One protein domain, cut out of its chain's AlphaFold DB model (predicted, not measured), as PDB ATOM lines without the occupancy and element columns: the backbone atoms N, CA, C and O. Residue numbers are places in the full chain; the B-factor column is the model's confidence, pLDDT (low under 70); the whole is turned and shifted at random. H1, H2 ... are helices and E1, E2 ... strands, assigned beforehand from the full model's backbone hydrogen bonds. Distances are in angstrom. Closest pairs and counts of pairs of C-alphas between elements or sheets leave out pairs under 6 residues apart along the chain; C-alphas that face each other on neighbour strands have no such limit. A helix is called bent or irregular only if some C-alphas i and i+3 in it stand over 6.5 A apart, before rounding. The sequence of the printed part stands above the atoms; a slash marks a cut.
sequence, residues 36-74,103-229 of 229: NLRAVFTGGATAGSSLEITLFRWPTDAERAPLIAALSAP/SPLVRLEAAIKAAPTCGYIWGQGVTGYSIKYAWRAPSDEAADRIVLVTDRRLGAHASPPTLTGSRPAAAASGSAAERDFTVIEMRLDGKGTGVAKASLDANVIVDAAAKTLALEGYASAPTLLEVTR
ATOM      1  N   ASN A  36     174.552 108.784 207.485       95.81
ATOM      2  CA  ASN A  36     175.204 107.537 207.883       95.81
ATOM      3  C   ASN A  36     174.137 106.460 208.042       95.81
ATOM      4  O   ASN A  36     173.064 106.747 208.569       95.81
ATOM      5  N   LEU A  37     174.412 105.254 207.559       96.19
ATOM      6  CA  LEU A  37     173.570 104.082 207.765       96.19
ATOM      7  C   LEU A  37     174.455 102.864 208.017       96.19
ATOM      8  O   LEU A  37     175.535 102.722 207.439       96.19
ATOM      9  N   ARG A  38     173.936 101.935 208.805       95.50
ATOM     10  CA  ARG A  38     174.430 100.570 208.905       95.50
ATOM     11  C   ARG A  38     173.466  99.648 208.182       95.50
ATOM     12  O   ARG A  38     172.255  99.785 208.320       95.50
ATOM     13  N   ALA A  39     173.993  98.695 207.430       93.56
ATOM     14  CA  ALA A  39     173.183  97.678 206.780       93.56
ATOM     15  C   ALA A  39     173.731  96.278 207.065       93.56
ATOM     16  O   ALA A  39     174.929  96.116 207.282       93.56
ATOM     17  N   VAL A  40     172.870  95.267 207.079       91.12
ATOM     18  CA  VAL A  40     173.233  93.865 207.320       91.12
ATOM     19  C   VAL A  40     172.609  93.002 206.237       91.12
ATOM     20  O   VAL A  40     171.420  93.127 205.958       91.12
ATOM     21  N   PHE A  41     173.400  92.123 205.625       87.81
ATOM     22  CA  PHE A  41     172.886  91.176 204.636       87.81
ATOM     23  C   PHE A  41     171.950  90.151 205.270       87.81
ATOM     24  O   PHE A  41     172.304  89.509 206.259       87.81
ATOM     25  N   THR A  42     170.784  89.952 204.662       84.38
ATOM     26  CA  THR A  42     169.739  89.056 205.183       84.38
ATOM     27  C   THR A  42     169.786  87.645 204.596       84.38
ATOM     28  O   THR A  42     169.161  86.740 205.141       84.38
ATOM     29  N   GLY A  43     170.518  87.418 203.499       71.81
ATOM     30  CA  GLY A  43     170.547  86.120 202.821       71.81
ATOM     31  C   GLY A  43     171.812  85.862 202.003       71.81
ATOM     32  O   GLY A  43     172.620  86.758 201.769       71.81
ATOM     33  N   GLY A  44     171.973  84.611 201.563       67.69
ATOM     34  CA  GLY A  44     173.138  84.153 200.802       67.69
ATOM     35  C   GLY A  44     174.379  83.894 201.663       67.69
ATOM     36  O   GLY A  44     174.307  83.831 202.888       67.69
ATOM     37  N   ALA A  45     175.533  83.737 201.010       64.06
ATOM     38  CA  ALA A  45     176.798  83.408 201.680       64.06
ATOM     39  C   ALA A  45     177.335  84.539 202.575       64.06
ATOM     40  O   ALA A  45     178.216  84.313 203.397       64.06
ATOM     41  N   THR A  46     176.810  85.754 202.412       67.44
ATOM     42  CA  THR A  46     177.218  86.948 203.158       67.44
ATOM     43  C   THR A  46     176.250  87.315 204.282       67.44
ATOM     44  O   THR A  46     176.426  88.370 204.887       67.44
ATOM     45  N   ALA A  47     175.233  86.491 204.566       80.19
ATOM     46  CA  ALA A  47     174.244  86.770 205.608       80.19
ATOM     47  C   ALA A  47     174.914  87.113 206.956       80.19
ATOM     48  O   ALA A  47     175.888  86.481 207.361       80.19
ATOM     49  N   GLY A  48     174.423  88.157 207.625       81.75
ATOM     50  CA  GLY A  48     174.994  88.688 208.868       81.75
ATOM     51  C   GLY A  48     176.203  89.616 208.687       81.75
ATOM     52  O   GLY A  48     176.567  90.329 209.622       81.75
ATOM     53  N   SER A  49     176.806  89.683 207.494       84.56
ATOM     54  CA  SER A  49     177.874  90.651 207.219       84.56
ATOM     55  C   SER A  49     177.310  92.068 207.179       84.56
ATOM     56  O   SER A  49     176.277  92.319 206.554       84.56
ATOM     57  N   SER A  50     178.003  93.005 207.826       88.62
ATOM     58  CA  SER A  50     177.585  94.404 207.874       88.62
ATOM     59  C   SER A  50     178.259  95.265 206.810       88.62
ATOM     60  O   SER A  50     179.441  95.084 206.510       88.62
ATOM     61  N   LEU A  51     177.514  96.253 206.328       91.38
ATOM     62  CA  LEU A  51     177.988  97.383 205.551       91.38
ATOM     63  C   LEU A  51     177.823  98.673 206.357       91.38
ATOM     64  O   LEU A  51     176.835  98.850 207.071       91.38
ATOM     65  N   GLU A  52     178.764  99.586 206.187       94.44
ATOM     66  CA  GLU A  52     178.663 100.972 206.623       94.44
ATOM     67  C   GLU A  52     178.500 101.856 205.387       94.44
ATOM     68  O   GLU A  52     179.259 101.752 204.426       94.44
ATOM     69  N   ILE A  53     177.471 102.695 205.378       96.19
ATOM     70  CA  ILE A  53     177.143 103.583 204.266       96.19
ATOM     71  C   ILE A  53     177.302 105.009 204.772       96.19
ATOM     72  O   ILE A  53     176.538 105.451 205.629       96.19
ATOM     73  N   THR A  54     178.244 105.741 204.193       96.94
ATOM     74  CA  THR A  54     178.494 107.145 204.519       96.94
ATOM     75  C   THR A  54     178.308 107.985 203.270       96.94
ATOM     76  O   THR A  54     179.071 107.877 202.311       96.94
ATOM     77  N   LEU A  55     177.300 108.850 203.278       97.00
ATOM     78  CA  LEU A  55     177.093 109.874 202.266       97.00
ATOM     79  C   LEU A  55     177.609 111.205 202.814       97.00
ATOM     80  O   LEU A  55     177.082 111.719 203.797       97.00
ATOM     81  N   PHE A  56     178.610 111.783 202.162       96.31
ATOM     82  CA  PHE A  56     179.154 113.082 202.553       96.31
ATOM     83  C   PHE A  56     178.205 114.211 202.174       96.31
ATOM     84  O   PHE A  56     177.972 115.108 202.973       96.31
ATOM     85  N   ARG A  57     177.606 114.132 200.979       95.44
ATOM     86  CA  ARG A  57     176.649 115.122 200.479       95.44
ATOM     87  C   ARG A  57     175.592 114.491 199.588       95.44
ATOM     88  O   ARG A  57     175.841 113.493 198.913       95.44
ATOM     89  N   TRP A  58     174.438 115.135 199.506       95.88
ATOM     90  CA  TRP A  58     173.468 114.838 198.458       95.88
ATOM     91  C   TRP A  58     173.952 115.442 197.131       95.88
ATOM     92  O   TRP A  58     174.350 116.611 197.117       95.88
ATOM     93  N   PRO A  59     173.934 114.697 196.011       95.88
ATOM     94  CA  PRO A  59     174.208 115.292 194.714       95.88
ATOM     95  C   PRO A  59     173.114 116.296 194.353       95.88
ATOM     96  O   PRO A  59     171.963 116.196 194.792       95.88
ATOM     97  N   THR A  60     173.478 117.267 193.531       95.75
ATOM     98  CA  THR A  60     172.556 118.255 192.970       95.75
ATOM     99  C   THR A  60     171.712 117.639 191.853       95.75
ATOM    100  O   THR A  60     172.060 116.602 191.283       95.75
ATOM    101  N   ASP A  61     170.609 118.292 191.485       94.12
ATOM    102  CA  ASP A  61     169.814 117.870 190.324       94.12
ATOM    103  C   ASP A  61     170.629 117.880 189.026       94.12
ATOM    104  O   ASP A  61     170.483 116.979 188.204       94.12
ATOM    105  N   ALA A  62     171.533 118.851 188.867       95.62
ATOM    106  CA  ALA A  62     172.418 118.939 187.708       95.62
ATOM    107  C   ALA A  62     173.387 117.749 187.619       95.62
ATOM    108  O   ALA A  62     173.679 117.283 186.523       95.62
ATOM    109  N   GLU A  63     173.850 117.222 188.754       96.50
ATOM    110  CA  GLU A  63     174.695 116.021 188.797       96.50
ATOM    111  C   GLU A  63     173.892 114.737 188.558       96.50
ATOM    112  O   GLU A  63     174.408 113.786 187.976       96.50
ATOM    113  N   ARG A  64     172.619 114.700 188.969       97.25
ATOM    114  CA  ARG A  64     171.725 113.554 188.736       97.25
ATOM    115  C   ARG A  64     171.209 113.472 187.302       97.25
ATOM    116  O   ARG A  64     171.024 112.368 186.784       97.25
ATOM    117  N   ALA A  65     170.948 114.616 186.673       96.19
ATOM    118  CA  ALA A  65     170.281 114.697 185.378       96.19
ATOM    119  C   ALA A  65     170.969 113.879 184.262       96.19
ATOM    120  O   ALA A  65     170.250 113.172 183.553       96.19
ATOM    121  N   PRO A  66     172.312 113.869 184.118       96.31
ATOM    122  CA  PRO A  66     172.985 113.061 183.103       96.31
ATOM    123  C   PRO A  66     172.738 111.557 183.251       96.31
ATOM    124  O   PRO A  66     172.588 110.869 182.245       96.31
ATOM    125  N   LEU A  67     172.649 111.039 184.482       96.44
ATOM    126  CA  LEU A  67     172.418 109.610 184.727       96.44
ATOM    127  C   LEU A  67     170.989 109.218 184.341       96.44
ATOM    128  O   LEU A  67     170.777 108.209 183.672       96.44
ATOM    129  N   ILE A  68     170.012 110.049 184.709       96.38
ATOM    130  CA  ILE A  68     168.608 109.839 184.336       96.38
ATOM    131  C   ILE A  68     168.462 109.912 182.810       96.38
ATOM    132  O   ILE A  68     167.889 109.015 182.193       96.38
ATOM    133  N   ALA A  69     169.048 110.933 182.180       94.75
ATOM    134  CA  ALA A  69     169.002 111.118 180.732       94.75
ATOM    135  C   ALA A  69     169.668 109.965 179.965       94.75
ATOM    136  O   ALA A  69     169.152 109.539 178.932       94.75
ATOM    137  N   ALA A  70     170.782 109.430 180.471       93.56
ATOM    138  CA  ALA A  70     171.493 108.321 179.844       93.56
ATOM    139  C   ALA A  70     170.624 107.058 179.709       93.56
ATOM    140  O   ALA A  70     170.683 106.373 178.677       93.56
ATOM    141  N   LEU A  71     169.783 106.796 180.717       91.56
ATOM    142  CA  LEU A  71     168.849 105.674 180.724       91.56
ATOM    143  C   LEU A  71     167.559 105.971 179.937       91.56
ATOM    144  O   LEU A  71     167.032 105.072 179.289       91.56
ATOM    145  N   SER A  72     167.065 107.214 179.953       87.25
ATOM    146  CA  SER A  72     165.821 107.604 179.264       87.25
ATOM    147  C   SER A  72     165.967 107.869 177.766       87.25
ATOM    148  O   SER A  72     164.981 107.779 177.037       87.25
ATOM    149  N   ALA A  73     167.149 108.268 177.291       75.56
ATOM    150  CA  ALA A  73     167.289 108.737 175.918       75.56
ATOM    151  C   ALA A  73     167.038 107.599 174.907       75.56
ATOM    152  O   ALA A  73     167.548 106.490 175.088       75.56
ATOM    153  N   PRO A  74     166.347 107.856 173.784       66.38
ATOM    154  CA  PRO A  74     166.361 106.930 172.661       66.38
ATOM    155  C   PRO A  74     167.812 106.701 172.184       66.38
ATOM    156  O   PRO A  74     168.683 107.557 172.410       66.38
ATOM    157  N   SER A 103     174.004 101.153 174.094       86.81
ATOM    158  CA  SER A 103     172.723 100.909 174.757       86.81
ATOM    159  C   SER A 103     172.490 101.917 175.897       86.81
ATOM    160  O   SER A 103     173.453 102.468 176.447       86.81
ATOM    161  N   PRO A 104     171.230 102.159 176.311       89.44
ATOM    162  CA  PRO A 104     170.936 103.036 177.445       89.44
ATOM    163  C   PRO A 104     171.698 102.661 178.721       89.44
ATOM    164  O   PRO A 104     172.177 103.537 179.435       89.44
ATOM    165  N   LEU A 105     171.880 101.363 178.967       88.00
ATOM    166  CA  LEU A 105     172.600 100.862 180.133       88.00
ATOM    167  C   LEU A 105     174.102 101.180 180.080       88.00
ATOM    168  O   LEU A 105     174.662 101.619 181.077       88.00
ATOM    169  N   VAL A 106     174.733 101.036 178.909       89.38
ATOM    170  CA  VAL A 106     176.148 101.395 178.707       89.38
ATOM    171  C   VAL A 106     176.357 102.899 178.887       89.38
ATOM    172  O   VAL A 106     177.325 103.329 179.512       89.38
ATOM    173  N   ARG A 107     175.426 103.724 178.392       92.06
ATOM    174  CA  ARG A 107     175.475 105.175 178.630       92.06
ATOM    175  C   ARG A 107     175.294 105.514 180.108       92.06
ATOM    176  O   ARG A 107     175.976 106.409 180.598       92.06
ATOM    177  N   LEU A 108     174.394 104.820 180.812       94.31
ATOM    178  CA  LEU A 108     174.195 105.006 182.249       94.31
ATOM    179  C   LEU A 108     175.475 104.672 183.019       94.31
ATOM    180  O   LEU A 108     175.896 105.457 183.862       94.31
ATOM    181  N   GLU A 109     176.126 103.556 182.703       93.50
ATOM    182  CA  GLU A 109     177.390 103.173 183.327       93.50
ATOM    183  C   GLU A 109     178.488 104.221 183.095       93.50
ATOM    184  O   GLU A 109     179.182 104.616 184.033       93.50
ATOM    185  N   ALA A 110     178.606 104.738 181.869       94.19
ATOM    186  CA  ALA A 110     179.532 105.824 181.564       94.19
ATOM    187  C   ALA A 110     179.218 107.095 182.379       94.19
ATOM    188  O   ALA A 110     180.129 107.710 182.934       94.19
ATOM    189  N   ALA A 111     177.938 107.460 182.507       96.38
ATOM    190  CA  ALA A 111     177.507 108.603 183.313       96.38
ATOM    191  C   ALA A 111     177.803 108.405 184.811       96.38
ATOM    192  O   ALA A 111     178.263 109.335 185.469       96.38
ATOM    193  N   ILE A 112     177.611 107.192 185.341       97.38
ATOM    194  CA  ILE A 112     177.969 106.826 186.721       97.38
ATOM    195  C   ILE A 112     179.479 106.977 186.938       97.38
ATOM    196  O   ILE A 112     179.900 107.602 187.910       97.38
ATOM    197  N   LYS A 113     180.304 106.446 186.026       95.56
ATOM    198  CA  LYS A 113     181.772 106.526 186.112       95.56
ATOM    199  C   LYS A 113     182.276 107.973 186.075       95.56
ATOM    200  O   LYS A 113     183.223 108.300 186.788       95.56
ATOM    201  N   ALA A 114     181.626 108.835 185.294       96.81
ATOM    202  CA  ALA A 114     181.960 110.255 185.190       96.81
ATOM    203  C   ALA A 114     181.471 111.102 186.381       96.81
ATOM    204  O   ALA A 114     181.972 112.207 186.589       96.81
ATOM    205  N   ALA A 115     180.496 110.619 187.155       97.44
ATOM    206  CA  ALA A 115     179.896 111.399 188.227       97.44
ATOM    207  C   ALA A 115     180.859 111.622 189.415       97.44
ATOM    208  O   ALA A 115     181.692 110.756 189.739       97.44
ATOM    209  N   PRO A 116     180.730 112.760 190.125       97.25
ATOM    210  CA  PRO A 116     181.450 112.994 191.369       97.25
ATOM    211  C   PRO A 116     181.112 111.949 192.435       97.25
ATOM    212  O   PRO A 116     179.971 111.501 192.567       97.25
ATOM    213  N   THR A 117     182.101 111.584 193.247       97.31
ATOM    214  CA  THR A 117     181.861 110.725 194.409       97.31
ATOM    215  C   THR A 117     181.172 111.529 195.513       97.31
ATOM    216  O   THR A 117     181.664 112.573 195.934       97.31
ATOM    217  N   CYS A 118     180.033 111.030 195.982       96.94
ATOM    218  CA  CYS A 118     179.204 111.646 197.021       96.94
ATOM    219  C   CYS A 118     179.350 110.954 198.384       96.94
ATOM    220  O   CYS A 118     178.893 111.484 199.393       96.94
ATOM    221  N   GLY A 119     179.957 109.767 198.422       97.19
ATOM    222  CA  GLY A 119     180.068 108.936 199.614       97.19
ATOM    223  C   GLY A 119     180.699 107.582 199.319       97.19
ATOM    224  O   GLY A 119     181.129 107.327 198.191       97.19
ATOM    225  N   TYR A 120     180.704 106.705 200.316       96.19
ATOM    226  CA  TYR A 120     181.215 105.343 200.208       96.19
ATOM    227  C   TYR A 120     180.322 104.335 200.926       96.19
ATOM    228  O   TYR A 120     179.675 104.646 201.924       96.19
ATOM    229  N   ILE A 121     180.337 103.106 200.416       94.69
ATOM    230  CA  ILE A 121     179.851 101.921 201.118       94.69
ATOM    231  C   ILE A 121     181.060 101.069 201.486       94.69
ATOM    232  O   ILE A 121     181.779 100.595 200.606       94.69
ATOM    233  N   TRP A 122     181.270 100.851 202.774       91.00
ATOM    234  CA  TRP A 122     182.324 100.008 203.317       91.00
ATOM    235  C   TRP A 122     181.743  98.663 203.734       91.00
ATOM    236  O   TRP A 122     180.738  98.597 204.432       91.00
ATOM    237  N   GLY A 123     182.365  97.580 203.277       83.81
ATOM    238  CA  GLY A 123     182.127  96.246 203.824       83.81
ATOM    239  C   GLY A 123     183.282  95.826 204.728       83.81
ATOM    240  O   GLY A 123     184.112  96.640 205.106       83.81
ATOM    241  N   GLN A 124     183.386  94.526 204.999       73.62
ATOM    242  CA  GLN A 124     184.493  93.949 205.779       73.62
ATOM    243  C   GLN A 124     185.851  93.957 205.037       73.62
ATOM    244  O   GLN A 124     186.878  93.618 205.616       73.62
ATOM    245  N   GLY A 125     185.863  94.292 203.743       70.25
ATOM    246  CA  GLY A 125     187.074  94.345 202.922       70.25
ATOM    247  C   GLY A 125     187.759  95.715 202.928       70.25
ATOM    248  O   GLY A 125     187.193  96.719 203.343       70.25
ATOM    249  N   VAL A 126     188.971  95.766 202.372       67.62
ATOM    250  CA  VAL A 126     189.821  96.973 202.338       67.62
ATOM    251  C   VAL A 126     189.395  98.034 201.316       67.62
ATOM    252  O   VAL A 126     189.965  99.121 201.287       67.62
ATOM    253  N   THR A 127     188.424  97.745 200.443       79.19
ATOM    254  CA  THR A 127     188.008  98.673 199.381       79.19
ATOM    255  C   THR A 127     186.531  99.035 199.492       79.19
ATOM    256  O   THR A 127     185.664  98.186 199.286       79.19
ATOM    257  N   GLY A 128     186.243 100.314 199.737       86.31
ATOM    258  CA  GLY A 128     184.887 100.862 199.726       86.31
ATOM    259  C   GLY A 128     184.343 101.071 198.311       86.31
ATOM    260  O   GLY A 128     185.089 101.356 197.373       86.31
ATOM    261  N   TYR A 129     183.035 100.927 198.127       92.50
ATOM    262  CA  TYR A 129     182.337 101.202 196.869       92.50
ATOM    263  C   TYR A 129     181.969 102.686 196.808       92.50
ATOM    264  O   TYR A 129     181.318 103.183 197.725       92.50
ATOM    265  N   SER A 130     182.374 103.402 195.755       95.75
ATOM    266  CA  SER A 130     182.079 104.834 195.641       95.75
ATOM    267  C   SER A 130     180.601 105.031 195.336       95.75
ATOM    268  O   SER A 130     180.095 104.461 194.373       95.75
ATOM    269  N   ILE A 131     179.921 105.881 196.098       98.06
ATOM    270  CA  ILE A 131     178.561 106.323 195.792       98.06
ATOM    271  C   ILE A 131     178.662 107.472 194.788       98.06
ATOM    272  O   ILE A 131     179.248 108.513 195.083       98.06
ATOM    273  N   LYS A 132     178.093 107.282 193.601       98.06
ATOM    274  CA  LYS A 132     178.106 108.236 192.479       98.06
ATOM    275  C   LYS A 132     176.787 108.975 192.294       98.06
ATOM    276  O   LYS A 132     176.729 110.015 191.650       98.06
ATOM    277  N   TYR A 133     175.725 108.423 192.863       98.31
ATOM    278  CA  TYR A 133     174.384 108.978 192.826       98.31
ATOM    279  C   TYR A 133     173.713 108.729 194.164       98.31
ATOM    280  O   TYR A 133     173.839 107.644 194.735       98.31
ATOM    281  N   ALA A 134     172.957 109.718 194.618       98.06
ATOM    282  CA  ALA A 134     172.050 109.580 195.733       98.06
ATOM    283  C   ALA A 134     170.800 110.431 195.497       98.06
ATOM    284  O   ALA A 134     170.862 111.558 194.993       98.06
ATOM    285  N   TRP A 135     169.660 109.893 195.890       97.06
ATOM    286  CA  TRP A 135     168.389 110.593 195.901       97.06
ATOM    287  C   TRP A 135     167.608 110.169 197.139       97.06
ATOM    288  O   TRP A 135     167.714 109.026 197.581       97.06
ATOM    289  N   ARG A 136     166.835 111.091 197.704       94.81
ATOM    290  CA  ARG A 136     165.905 110.826 198.800       94.81
ATOM    291  C   ARG A 136     164.565 111.450 198.453       94.81
ATOM    292  O   ARG A 136     164.541 112.565 197.929       94.81
ATOM    293  N   ALA A 137     163.484 110.743 198.767       91.50
ATOM    294  CA  ALA A 137     162.143 111.276 198.604       91.50
ATOM    295  C   ALA A 137     161.937 112.543 199.442       91.50
ATOM    296  O   ALA A 137     162.550 112.696 200.506       91.50
ATOM    297  N   PRO A 138     161.077 113.461 198.976       79.31
ATOM    298  CA  PRO A 138     160.596 114.547 199.811       79.31
ATOM    299  C   PRO A 138     160.011 114.015 201.132       79.31
ATOM    300  O   PRO A 138     159.503 112.900 201.216       79.31
ATOM    301  N   SER A 139     160.149 114.810 202.194       63.47
ATOM    302  CA  SER A 139     159.931 114.381 203.586       63.47
ATOM    303  C   SER A 139     158.467 114.090 203.962       63.47
ATOM    304  O   SER A 139     158.201 113.779 205.121       63.47
ATOM    305  N   ASP A 140     157.525 114.251 203.037       65.12
ATOM    306  CA  ASP A 140     156.090 114.020 203.218       65.12
ATOM    307  C   ASP A 140     155.659 112.570 202.926       65.12
ATOM    308  O   ASP A 140     154.522 112.200 203.224       65.12
ATOM    309  N   GLU A 141     156.553 111.722 202.407       64.94
ATOM    310  CA  GLU A 141     156.294 110.285 202.284       64.94
ATOM    311  C   GLU A 141     156.335 109.574 203.650       64.94
ATOM    312  O   GLU A 141     157.208 109.808 204.484       64.94
ATOM    313  N   ALA A 142     155.406 108.634 203.867       60.66
ATOM    314  CA  ALA A 142     155.309 107.850 205.106       60.66
ATOM    315  C   ALA A 142     156.549 106.977 205.398       60.66
ATOM    316  O   ALA A 142     156.756 106.560 206.539       60.66
ATOM    317  N   ALA A 143     157.355 106.688 204.375       71.62
ATOM    318  CA  ALA A 143     158.628 105.994 204.488       71.62
ATOM    319  C   ALA A 143     159.701 106.761 203.709       71.62
ATOM    320  O   ALA A 143     159.497 107.133 202.555       71.62
ATOM    321  N   ASP A 144     160.869 106.931 204.322       87.62
ATOM    322  CA  ASP A 144     162.048 107.541 203.720       87.62
ATOM    323  C   ASP A 144     162.553 106.629 202.585       87.62
ATOM    324  O   ASP A 144     163.254 105.638 202.817       87.62
ATOM    325  N   ARG A 145     162.196 106.945 201.333       94.75
ATOM    326  CA  ARG A 145     162.791 106.304 200.151       94.75
ATOM    327  C   ARG A 145     164.153 106.916 199.869       94.75
ATOM    328  O   ARG A 145     164.249 108.118 199.636       94.75
ATOM    329  N   ILE A 146     165.193 106.090 199.816       96.31
ATOM    330  CA  ILE A 146     166.549 106.510 199.447       96.31
ATOM    331  C   ILE A 146     167.048 105.618 198.314       96.31
ATOM    332  O   ILE A 146     166.939 104.399 198.384       96.31
ATOM    333  N   VAL A 147     167.620 106.219 197.277       97.81
ATOM    334  CA  VAL A 147     168.235 105.515 196.151       97.81
ATOM    335  C   VAL A 147     169.704 105.885 196.102       97.81
ATOM    336  O   VAL A 147     170.031 107.067 196.029       97.81
ATOM    337  N   LEU A 148     170.587 104.891 196.121       98.31
ATOM    338  CA  LEU A 148     172.030 105.051 195.968       98.31
ATOM    339  C   LEU A 148     172.503 104.293 194.729       98.31
ATOM    340  O   LEU A 148     171.954 103.243 194.403       98.31
ATOM    341  N   VAL A 149     173.549 104.788 194.068       98.00
ATOM    342  CA  VAL A 149     174.227 104.039 193.000       98.00
ATOM    343  C   VAL A 149     175.725 104.032 193.221       98.00
ATOM    344  O   VAL A 149     176.325 105.086 193.453       98.00
ATOM    345  N   THR A 150     176.320 102.849 193.120       96.44
ATOM    346  CA  THR A 150     177.768 102.648 193.165       96.44
ATOM    347  C   THR A 150     178.363 102.516 191.773       96.44
ATOM    348  O   THR A 150     177.706 102.013 190.872       96.44
ATOM    349  N   ASP A 151     179.624 102.907 191.595       93.25
ATOM    350  CA  ASP A 151     180.380 102.717 190.339       93.25
ATOM    351  C   ASP A 151     180.890 101.292 190.101       93.25
ATOM    352  O   ASP A 151     181.538 101.034 189.088       93.25
ATOM    353  N   ARG A 152     180.651 100.401 191.065       89.44
ATOM    354  CA  ARG A 152     181.091  99.008 191.074       89.44
ATOM    355  C   ARG A 152     179.974  98.102 191.552       89.44
ATOM    356  O   ARG A 152     179.184  98.495 192.415       89.44
ATOM    357  N   ARG A 153     179.942  96.873 191.036       87.19
ATOM    358  CA  ARG A 153     178.992  95.851 191.481       87.19
ATOM    359  C   ARG A 153     179.242  95.468 192.943       87.19
ATOM    360  O   ARG A 153     180.350  95.061 193.300       87.19
ATOM    361  N   LEU A 154     178.216  95.569 193.786       82.19
ATOM    362  CA  LEU A 154     178.301  95.168 195.189       82.19
ATOM    363  C   LEU A 154     178.584  93.661 195.279       82.19
ATOM    364  O   LEU A 154     177.905  92.852 194.647       82.19
ATOM    365  N   GLY A 155     179.605  93.284 196.048       72.00
ATOM    366  CA  GLY A 155     180.021  91.886 196.187       72.00
ATOM    367  C   GLY A 155     181.035  91.403 195.158       72.00
ATOM    368  O   GLY A 155     181.409  90.236 195.212       72.00
ATOM    369  N   ALA A 156     181.532  92.277 194.276       60.75
ATOM    370  CA  ALA A 156     182.647  91.952 193.381       60.75
ATOM    371  C   ALA A 156     183.913  91.493 194.137       60.75
ATOM    372  O   ALA A 156     184.704  90.732 193.594       60.75
ATOM    373  N   HIS A 157     184.073  91.918 195.398       53.44
ATOM    374  CA  HIS A 157     185.189  91.530 196.272       53.44
ATOM    375  C   HIS A 157     184.845  90.413 197.267       53.44
ATOM    376  O   HIS A 157     185.673  90.075 198.111       53.44
ATOM    377  N   ALA A 158     183.631  89.855 197.219       52.31
ATOM    378  CA  ALA A 158     183.296  88.693 198.034       52.31
ATOM    379  C   ALA A 158     183.973  87.451 197.437       52.31
ATOM    380  O   ALA A 158     183.969  87.260 196.222       52.31
ATOM    381  N   SER A 159     184.575  86.616 198.284       41.88
ATOM    382  CA  SER A 159     185.127  85.321 197.883       41.88
ATOM    383  C   SER A 159     184.398  84.201 198.632       41.88
ATOM    384  O   SER A 159     184.555  84.111 199.849       41.88
ATOM    385  N   PRO A 160     183.617  83.352 197.934       49.31
ATOM    386  CA  PRO A 160     183.257  83.465 196.515       49.31
ATOM    387  C   PRO A 160     182.318  84.667 196.243       49.31
ATOM    388  O   PRO A 160     181.685  85.167 197.176       49.31
ATOM    389  N   PRO A 161     182.214  85.155 194.989       49.50
ATOM    390  CA  PRO A 161     181.396  86.317 194.625       49.50
ATOM    391  C   PRO A 161     179.904  85.957 194.621       49.50
ATOM    392  O   PRO A 161     179.264  85.864 193.576       49.50
ATOM    393  N   THR A 162     179.330  85.697 195.794       50.31
ATOM    394  CA  THR A 162     177.960  85.191 195.969       50.31
ATOM    395  C   THR A 162     177.148  86.120 196.857       50.31
ATOM    396  O   THR A 162     176.633  85.759 197.911       50.31
ATOM    397  N   LEU A 163     177.028  87.360 196.387       51.91
ATOM    398  CA  LEU A 163     176.053  88.320 196.901       51.91
ATOM    399  C   LEU A 163     174.690  88.187 196.190       51.91
ATOM    400  O   LEU A 163     173.715  88.827 196.568       51.91
ATOM    401  N   THR A 164     174.607  87.318 195.175       44.75
ATOM    402  CA  THR A 164     173.346  86.845 194.600       44.75
ATOM    403  C   THR A 164     172.746  85.821 195.557       44.75
ATOM    404  O   THR A 164     173.376  84.810 195.872       44.75
ATOM    405  N   GLY A 165     171.538  86.079 196.062       39.81
ATOM    406  CA  GLY A 165     170.834  85.135 196.927       39.81
ATOM    407  C   GLY A 165     170.703  83.786 196.225       39.81
ATOM    408  O   GLY A 165     169.972  83.675 195.250       39.81
ATOM    409  N   SER A 166     171.462  82.782 196.669       35.12
ATOM    410  CA  SER A 166     171.391  81.363 196.263       35.12
ATOM    411  C   SER A 166     171.471  81.043 194.758       35.12
ATOM    412  O   SER A 166     171.379  79.876 194.378       35.12
ATOM    413  N   ARG A 167     171.625  82.040 193.884       38.44
ATOM    414  CA  ARG A 167     171.516  81.898 192.433       38.44
ATOM    415  C   ARG A 167     172.909  82.052 191.821       38.44
ATOM    416  O   ARG A 167     173.532  83.099 192.016       38.44
ATOM    417  N   PRO A 168     173.433  81.034 191.113       37.44
ATOM    418  CA  PRO A 168     174.706  81.140 190.403       37.44
ATOM    419  C   PRO A 168     174.704  82.366 189.483       37.44
ATOM    420  O   PRO A 168     173.666  82.674 188.899       37.44
ATOM    421  N   ALA A 169     175.848  83.031 189.296       41.12
ATOM    422  CA  ALA A 169     175.982  84.168 188.371       41.12
ATOM    423  C   ALA A 169     175.438  83.863 186.956       41.12
ATOM    424  O   ALA A 169     174.902  84.746 186.297       41.12
ATOM    425  N   ALA A 170     175.479  82.591 186.540       35.75
ATOM    426  CA  ALA A 170     174.920  82.081 185.284       35.75
ATOM    427  C   ALA A 170     173.381  82.123 185.188       35.75
ATOM    428  O   ALA A 170     172.823  81.920 184.115       35.75
ATOM    429  N   ALA A 171     172.688  82.345 186.300       36.72
ATOM    430  CA  ALA A 171     171.239  82.393 186.354       36.72
ATOM    431  C   ALA A 171     170.716  83.831 186.527       36.72
ATOM    432  O   ALA A 171     169.506  84.030 186.443       36.72
ATOM    433  N   ALA A 172     171.566  84.846 186.715       44.31
ATOM    434  CA  ALA A 172     171.135  86.231 186.530       44.31
ATOM    435  C   ALA A 172     170.694  86.404 185.066       44.31
ATOM    436  O   ALA A 172     171.507  86.338 184.147       44.31
ATOM    437  N   SER A 173     169.389  86.535 184.830       37.78
ATOM    438  CA  SER A 173     168.856  86.655 183.475       37.78
ATOM    439  C   SER A 173     169.028  88.085 182.965       37.78
ATOM    440  O   SER A 173     168.670  89.046 183.645       37.78
ATOM    441  N   GLY A 174     169.513  88.225 181.733       50.62
ATOM    442  CA  GLY A 174     169.572  89.504 181.026       50.62
ATOM    443  C   GLY A 174     170.657  90.455 181.538       50.62
ATOM    444  O   GLY A 174     171.675  90.048 182.089       50.62
ATOM    445  N   SER A 175     170.430  91.754 181.344       53.44
ATOM    446  CA  SER A 175     171.443  92.801 181.528       53.44
ATOM    447  C   SER A 175     171.940  93.013 182.968       53.44
ATOM    448  O   SER A 175     172.769  93.885 183.182       53.44
ATOM    449  N   ALA A 176     171.470  92.255 183.966       54.50
ATOM    450  CA  ALA A 176     171.952  92.329 185.352       54.50
ATOM    451  C   ALA A 176     173.332  91.684 185.566       54.50
ATOM    452  O   ALA A 176     174.078  92.127 186.441       54.50
ATOM    453  N   ALA A 177     173.691  90.681 184.758       55.03
ATOM    454  CA  ALA A 177     174.996  90.022 184.822       55.03
ATOM    455  C   ALA A 177     176.135  90.860 184.205       55.03
ATOM    456  O   ALA A 177     177.293  90.654 184.549       55.03
ATOM    457  N   GLU A 178     175.808  91.811 183.326       61.66
ATOM    458  CA  GLU A 178     176.773  92.621 182.559       61.66
ATOM    459  C   GLU A 178     177.060  93.997 183.185       61.66
ATOM    460  O   GLU A 178     177.831  94.775 182.632       61.66
ATOM    461  N   ARG A 179     176.427  94.337 184.319       79.31
ATOM    462  CA  ARG A 179     176.573  95.659 184.949       79.31
ATOM    463  C   ARG A 179     177.753  95.693 185.903       79.31
ATOM    464  O   ARG A 179     177.749  95.012 186.930       79.31
ATOM    465  N   ASP A 180     178.639  96.647 185.665       87.12
ATOM    466  CA  ASP A 180     179.706  97.007 186.595       87.12
ATOM    467  C   ASP A 180     179.249  98.009 187.664       87.12
ATOM    468  O   ASP A 180     180.075  98.644 188.294       87.12
ATOM    469  N   PHE A 181     177.953  98.167 187.925       92.69
ATOM    470  CA  PHE A 181     177.431  99.101 188.930       92.69
ATOM    471  C   PHE A 181     176.312  98.458 189.757       92.69
ATOM    472  O   PHE A 181     175.820  97.373 189.441       92.69
ATOM    473  N   THR A 182     175.893  99.096 190.849       93.19
ATOM    474  CA  THR A 182     174.740  98.628 191.637       93.19
ATOM    475  C   THR A 182     173.853  99.789 192.043       93.19
ATOM    476  O   THR A 182     174.330 100.766 192.610       93.19
ATOM    477  N   VAL A 183     172.553  99.666 191.771       96.19
ATOM    478  CA  VAL A 183     171.513 100.537 192.327       96.19
ATOM    479  C   VAL A 183     170.977  99.881 193.588       96.19
ATOM    480  O   VAL A 183     170.611  98.708 193.553       96.19
ATOM    481  N   ILE A 184     170.928 100.631 194.683       96.12
ATOM    482  CA  ILE A 184     170.382 100.212 195.972       96.12
ATOM    483  C   ILE A 184     169.199 101.123 196.274       96.12
ATOM    484  O   ILE A 184     169.368 102.334 196.411       96.12
ATOM    485  N   GLU A 185     168.006 100.550 196.376       96.31
ATOM    486  CA  GLU A 185     166.801 101.261 196.791       96.31
ATOM    487  C   GLU A 185     166.432 100.825 198.212       96.31
ATOM    488  O   GLU A 185     166.255  99.638 198.483       96.31
ATOM    489  N   MET A 186     166.346 101.795 199.120       95.62
ATOM    490  CA  MET A 186     166.051 101.633 200.540       95.62
ATOM    491  C   MET A 186     164.710 102.269 200.879       95.62
ATOM    492  O   MET A 186     164.374 103.340 200.368       95.62
ATOM    493  N   ARG A 187     163.967 101.628 201.780       95.00
ATOM    494  CA  ARG A 187     162.744 102.162 202.387       95.00
ATOM    495  C   ARG A 187     162.918 102.119 203.895       95.00
ATOM    496  O   ARG A 187     162.962 101.024 204.450       95.00
ATOM    497  N   LEU A 188     163.059 103.286 204.514       93.25
ATOM    498  CA  LEU A 188     163.226 103.439 205.958       93.25
ATOM    499  C   LEU A 188     161.930 103.948 206.593       93.25
ATOM    500  O   LEU A 188     161.208 104.742 205.999       93.25
ATOM    501  N   ASP A 189     161.637 103.500 207.804       90.94
ATOM    502  CA  ASP A 189     160.557 104.018 208.630       90.94
ATOM    503  C   ASP A 189     160.976 105.312 209.355       90.94
ATOM    504  O   ASP A 189     162.120 105.768 209.279       90.94
ATOM    505  N   GLY A 190     160.045 105.907 210.107       86.56
ATOM    506  CA  GLY A 190     160.315 107.111 210.901       86.56
ATOM    507  C   GLY A 190     161.350 106.930 212.023       86.56
ATOM    508  O   GLY A 190     161.771 107.919 212.615       86.56
ATOM    509  N   LYS A 191     161.771 105.694 212.325       88.69
ATOM    510  CA  LYS A 191     162.842 105.379 213.283       88.69
ATOM    511  C   LYS A 191     164.198 105.199 212.593       88.69
ATOM    512  O   LYS A 191     165.195 105.004 213.279       88.69
ATOM    513  N   GLY A 192     164.250 105.283 211.262       89.38
ATOM    514  CA  GLY A 192     165.463 105.063 210.479       89.38
ATOM    515  C   GLY A 192     165.785 103.587 210.244       89.38
ATOM    516  O   GLY A 192     166.884 103.287 209.785       89.38
ATOM    517  N   THR A 193     164.851 102.678 210.526       94.19
ATOM    518  CA  THR A 193     165.003 101.243 210.270       94.19
ATOM    519  C   THR A 193     164.292 100.874 208.981       94.19
ATOM    520  O   THR A 193     163.252 101.436 208.653       94.19
ATOM    521  N   GLY A 194     164.809  99.913 208.228       94.62
ATOM    522  CA  GLY A 194     164.100  99.466 207.044       94.62
ATOM    523  C   GLY A 194     164.807  98.391 206.255       94.62
ATOM    524  O   GLY A 194     165.646  97.657 206.769       94.62
ATOM    525  N   VAL A 195     164.442  98.307 204.982       94.56
ATOM    526  CA  VAL A 195     164.959  97.294 204.063       94.56
ATOM    527  C   VAL A 195     165.568  97.946 202.834       94.56
ATOM    528  O   VAL A 195     165.063  98.959 202.344       94.56
ATOM    529  N   ALA A 196     166.630  97.335 202.315       93.62
ATOM    530  CA  ALA A 196     167.181  97.654 201.007       93.62
ATOM    531  C   ALA A 196     167.062  96.478 200.047       93.62
ATOM    532  O   ALA A 196     167.262  95.310 200.404       93.62
ATOM    533  N   LYS A 197     166.825  96.828 198.789       93.19
ATOM    534  CA  LYS A 197     166.878  95.929 197.640       93.19
ATOM    535  C   LYS A 197     167.872  96.490 196.632       93.19
ATOM    536  O   LYS A 197     168.164  97.686 196.650       93.19
ATOM    537  N   ALA A 198     168.406  95.638 195.763       91.62
ATOM    538  CA  ALA A 198     169.441  96.047 194.820       91.62
ATOM    539  C   ALA A 198     169.212  95.512 193.405       91.62
ATOM    540  O   ALA A 198     168.573  94.481 193.205       91.62
ATOM    541  N   SER A 199     169.819  96.174 192.421       90.00
ATOM    542  CA  SER A 199     169.792  95.792 191.001       90.00
ATOM    543  C   SER A 199     170.624  94.546 190.661       90.00
ATOM    544  O   SER A 199     171.026  94.382 189.507       90.00
ATOM    545  N   LEU A 200     170.933  93.700 191.649       83.62
ATOM    546  CA  LEU A 200     171.629  92.428 191.435       83.62
ATOM    547  C   LEU A 200     170.719  91.418 190.723       83.62
ATOM    548  O   LEU A 200     171.198  90.684 189.866       83.62
ATOM    549  N   ASP A 201     169.417  91.461 191.029       73.56
ATOM    550  CA  ASP A 201     168.383  90.582 190.462       73.56
ATOM    551  C   ASP A 201     167.198  91.366 189.860       73.56
ATOM    552  O   ASP A 201     166.190  90.785 189.467       73.56
ATOM    553  N   ALA A 202     167.305  92.697 189.792       83.31
ATOM    554  CA  ALA A 202     166.263  93.587 189.286       83.31
ATOM    555  C   ALA A 202     166.782  94.473 188.146       83.31
ATOM    556  O   ALA A 202     167.966  94.829 188.079       83.31
ATOM    557  N   ASN A 203     165.880  94.859 187.245       88.44
ATOM    558  CA  ASN A 203     166.176  95.873 186.243       88.44
ATOM    559  C   ASN A 203     166.163  97.267 186.864       88.44
ATOM    560  O   ASN A 203     165.456  97.537 187.836       88.44
ATOM    561  N   VAL A 204     166.951  98.153 186.265       91.88
ATOM    562  CA  VAL A 204     166.991  99.567 186.623       91.88
ATOM    563  C   VAL A 204     166.122 100.328 185.637       91.88
ATOM    564  O   VAL A 204     166.298 100.192 184.426       91.88
ATOM    565  N   ILE A 205     165.208 101.134 186.161       93.88
ATOM    566  CA  ILE A 205     164.303 101.985 185.386       93.88
ATOM    567  C   ILE A 205     164.400 103.433 185.861       93.88
ATOM    568  O   ILE A 205     164.974 103.728 186.914       93.88
ATOM    569  N   VAL A 206     163.813 104.339 185.084       95.69
ATOM    570  CA  VAL A 206     163.560 105.712 185.520       95.69
ATOM    571  C   VAL A 206     162.145 105.799 186.071       95.69
ATOM    572  O   VAL A 206     161.176 105.523 185.368       95.69
ATOM    573  N   ASP A 207     162.032 106.225 187.322       94.19
ATOM    574  CA  ASP A 207     160.779 106.683 187.901       94.19
ATOM    575  C   ASP A 207     160.515 108.104 187.395       94.19
ATOM    576  O   ASP A 207     161.128 109.074 187.847       94.19
ATOM    577  N   ALA A 208     159.636 108.220 186.401       91.56
ATOM    578  CA  ALA A 208     159.328 109.496 185.762       91.56
ATOM    579  C   ALA A 208     158.609 110.478 186.703       91.56
ATOM    580  O   ALA A 208     158.765 111.689 186.540       91.56
ATOM    581  N   ALA A 209     157.854 109.974 187.688       90.31
ATOM    582  CA  ALA A 209     157.127 110.807 188.640       90.31
ATOM    583  C   ALA A 209     158.096 111.447 189.641       90.31
ATOM    584  O   ALA A 209     158.096 112.664 189.818       90.31
ATOM    585  N   ALA A 210     158.977 110.635 190.228       90.75
ATOM    586  CA  ALA A 210     159.972 111.098 191.193       90.75
ATOM    587  C   ALA A 210     161.261 111.644 190.542       90.75
ATOM    588  O   ALA A 210     162.122 112.180 191.240       90.75
ATOM    589  N   LYS A 211     161.401 111.523 189.213       93.12
ATOM    590  CA  LYS A 211     162.593 111.899 188.429       93.12
ATOM    591  C   LYS A 211     163.875 111.319 189.029       93.12
ATOM    592  O   LYS A 211     164.856 112.023 189.261       93.12
ATOM    593  N   THR A 212     163.853 110.018 189.290       95.62
ATOM    594  CA  THR A 212     164.957 109.277 189.915       95.62
ATOM    595  C   THR A 212     165.136 107.913 189.258       95.62
ATOM    596  O   THR A 212     164.283 107.451 188.502       95.62
ATOM    597  N   LEU A 213     166.256 107.258 189.547       96.38
ATOM    598  CA  LEU A 213     166.425 105.836 189.266       96.38
ATOM    599  C   LEU A 213     165.600 105.004 190.255       96.38
ATOM    600  O   LEU A 213     165.411 105.407 191.404       96.38
ATOM    601  N   ALA A 214     165.132 103.845 189.807       95.62
ATOM    602  CA  ALA A 214     164.350 102.913 190.608       95.62
ATOM    603  C   ALA A 214     164.606 101.462 190.192       95.62
ATOM    604  O   ALA A 214     165.095 101.191 189.090       95.62
ATOM    605  N   LEU A 215     164.241 100.530 191.072       93.56
ATOM    606  CA  LEU A 215     164.195  99.109 190.736       93.56
ATOM    607  C   LEU A 215     162.833  98.746 190.141       93.56
ATOM    608  O   LEU A 215     161.787  98.983 190.752       93.56
ATOM    609  N   GLU A 216     162.847  98.131 188.961       91.69
ATOM    610  CA  GLU A 216     161.644  97.555 188.368       91.69
ATOM    611  C   GLU A 216     161.093  96.460 189.290       91.69
ATOM    612  O   GLU A 216     161.835  95.595 189.756       91.69
ATOM    613  N   GLY A 217     159.790  96.505 189.582       89.62
ATOM    614  CA  GLY A 217     159.152  95.495 190.426       89.62
ATOM    615  C   GLY A 217     159.673  95.465 191.867       89.62
ATOM    616  O   GLY A 217     159.712  94.392 192.466       89.62
ATOM    617  N   TYR A 218     160.054  96.615 192.447       89.88
ATOM    618  CA  TYR A 218     160.605  96.712 193.810       89.88
ATOM    619  C   TYR A 218     159.845  95.868 194.847       89.88
ATOM    620  O   TYR A 218     160.471  95.203 195.670       89.88
ATOM    621  N   ALA A 219     158.508  95.847 194.814       89.19
ATOM    622  CA  ALA A 219     157.696  95.065 195.750       89.19
ATOM    623  C   ALA A 219     158.033  93.559 195.722       89.19
ATOM    624  O   ALA A 219     158.125  92.938 196.778       89.19
ATOM    625  N   SER A 220     158.303  93.010 194.537       86.69
ATOM    626  CA  SER A 220     158.603  91.591 194.305       86.69
ATOM    627  C   SER A 220     160.095  91.256 194.340       86.69
ATOM    628  O   SER A 220     160.447  90.083 194.420       86.69
ATOM    629  N   ALA A 221     160.980  92.256 194.285       84.44
ATOM    630  CA  ALA A 221     162.420  92.037 194.380       84.44
ATOM    631  C   ALA A 221     162.813  91.466 195.761       84.44
ATOM    632  O   ALA A 221     162.181  91.810 196.769       84.44
ATOM    633  N   PRO A 222     163.852  90.618 195.848       85.88
ATOM    634  CA  PRO A 222     164.300  90.066 197.120       85.88
ATOM    635  C   PRO A 222     164.864  91.164 198.030       85.88
ATOM    636  O   PRO A 222     165.560  92.078 197.582       85.88
ATOM    637  N   THR A 223     164.570  91.064 199.326       90.56
ATOM    638  CA  THR A 223     165.251  91.872 200.342       90.56
ATOM    639  C   THR A 223     166.693  91.406 200.458       90.56
ATOM    640  O   THR A 223     166.935  90.220 200.675       90.56
ATOM    641  N   LEU A 224     167.629  92.342 200.321       87.25
ATOM    642  CA  LEU A 224     169.059  92.059 200.394       87.25
ATOM    643  C   LEU A 224     169.668  92.511 201.722       87.25
ATOM    644  O   LEU A 224     170.563  91.849 202.244       87.25
ATOM    645  N   LEU A 225     169.201  93.653 202.233       91.69
ATOM    646  CA  LEU A 225     169.743  94.286 203.427       91.69
ATOM    647  C   LEU A 225     168.629  94.681 204.394       91.69
ATOM    648  O   LEU A 225     167.619  95.253 203.980       91.69
ATOM    649  N   GLU A 226     168.872  94.467 205.679       95.44
ATOM    650  CA  GLU A 226     168.251  95.232 206.757       95.44
ATOM    651  C   GLU A 226     169.092  96.481 207.009       95.44
ATOM    652  O   GLU A 226     170.319  96.410 206.986       95.44
ATOM    653  N   VAL A 227     168.449  97.630 207.201       96.19
ATOM    654  CA  VAL A 227     169.111  98.936 207.309       96.19
ATOM    655  C   VAL A 227     168.702  99.626 208.603       96.19
ATOM    656  O   VAL A 227     167.547  99.548 209.016       96.19
ATOM    657  N   THR A 228     169.643 100.325 209.225       95.81
ATOM    658  CA  THR A 228     169.438 101.148 210.420       95.81
ATOM    659  C   THR A 228     170.249 102.436 210.295       95.81
ATOM    660  O   THR A 228     171.386 102.400 209.822       95.81
ATOM    661  N   ARG A 229     169.665 103.571 210.681       88.88
ATOM    662  CA  ARG A 229     170.334 104.879 210.733       88.88
ATOM    663  C   ARG A 229     171.040 105.107 212.062       88.88
ATOM    664  O   ARG A 229     170.460 104.730 213.102       88.88
TER     665      ARG A 229
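Overview. This is residues 36 to 74 and 103 to 229 of the 229 residues of an uncharacterized protein of Acidobacteria bacterium (UniProt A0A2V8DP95). A closed barrel of eight antiparallel strands makes the body; two helices, H1 and H2, lie side by side and pack on it at E4, and the small hairpin of E8 and E9 packs on H1 and, through E9, on E5 and E6. A long loop, residues 151 to 181, joins E5 to E6. The printed part has 166 residues, with two named helices and ten named strands in the order E1 E2 H1 H2 E3 E4 E5 E6 E7 E8 E9 E10; round the ring run E1 E2 E3 E4 E5 E6 E7 E10 and back to E1. The class is mixed, helices and strands, with under half of the residues in named elements. The whole is compact and rounded, with a radius of gyration of the C-alphas of 14.8 A and spans of 38 by 38 by 32 A.

Arrangement. E1, residues 36 to 41, and E2, residues 50 to 55, form an antiparallel hairpin; N 37 and O 53 are 2.9 A apart, within hydrogen-bond range. H1, residues 61 to 72, and H2, residues 104 to 114, touch at a shallow tilt of 26 degrees, opposite ways; their closest C-alphas, of Leu 71 and Pro 104, are 4.7 A apart. H1 is only just irregular, with C-alphas 63 and 66 6.6 A apart. Every O i to N i+4 pair is within hydrogen-bond range in H2, 6 of 8 in H1. E3, residues 119 to 122, is antiparallel to E2, with N 52 and O 122 at 2.8 A. E3, E4 (residues 129 to 136), E5 (144 to 150), E6 (182 to 188) and E7 (193 to 198) form a meander, each strand the antiparallel neighbour of the one before; N 121 and O 129, N 135 and O 147, N 146 and O 186, and N 185 and O 197 are each 2.9 A apart. E4 bends by 66 degrees at residue 132. H2 is on the barrel, outside it, at a height over the sheet of 10.3 A; its closest C-alpha pair with E4 is Ile 112 and Lys 132, 5.9 A. H1 is on the barrel too. E8, residues 204 to 207, and E9, residues 212 to 215, form a hairpin, with N 205 and O 214 at 2.9 A. The closest C-alphas of H1 and E8, of Ile 68 and Val 206, are 6.6 A apart; those of E6 and E9, of Glu 185 and Ala 214, 6.9 A. E10, residues 225 to 228, is antiparallel to E7, with N 194 and O 227 at 2.9 A, and to E1, with N 38 and O 228 at 2.8 A.

Along the chain. E1 begins at C-alpha 36 (175.204, 107.537, 207.883), and E10 ends at C-alpha 228 (169.438, 101.148, 210.420). From first to last C-alpha, E5 measures 19.6 A, E4 19.1 A, E6 19.0 A and H1 15.6 A.

Size, cuts and confidence. The C-alphas farthest apart, of Gly 48 and Pro 74, are 41.5 A apart. Residues 75 to 102 are not printed; C-alphas 74 and 103 are 9.0 A apart across the cut. The link from E5 to E6 is long. The mean pLDDT of the printed part is 83.8; 32 residues are under 70, among them residues 156 to 178.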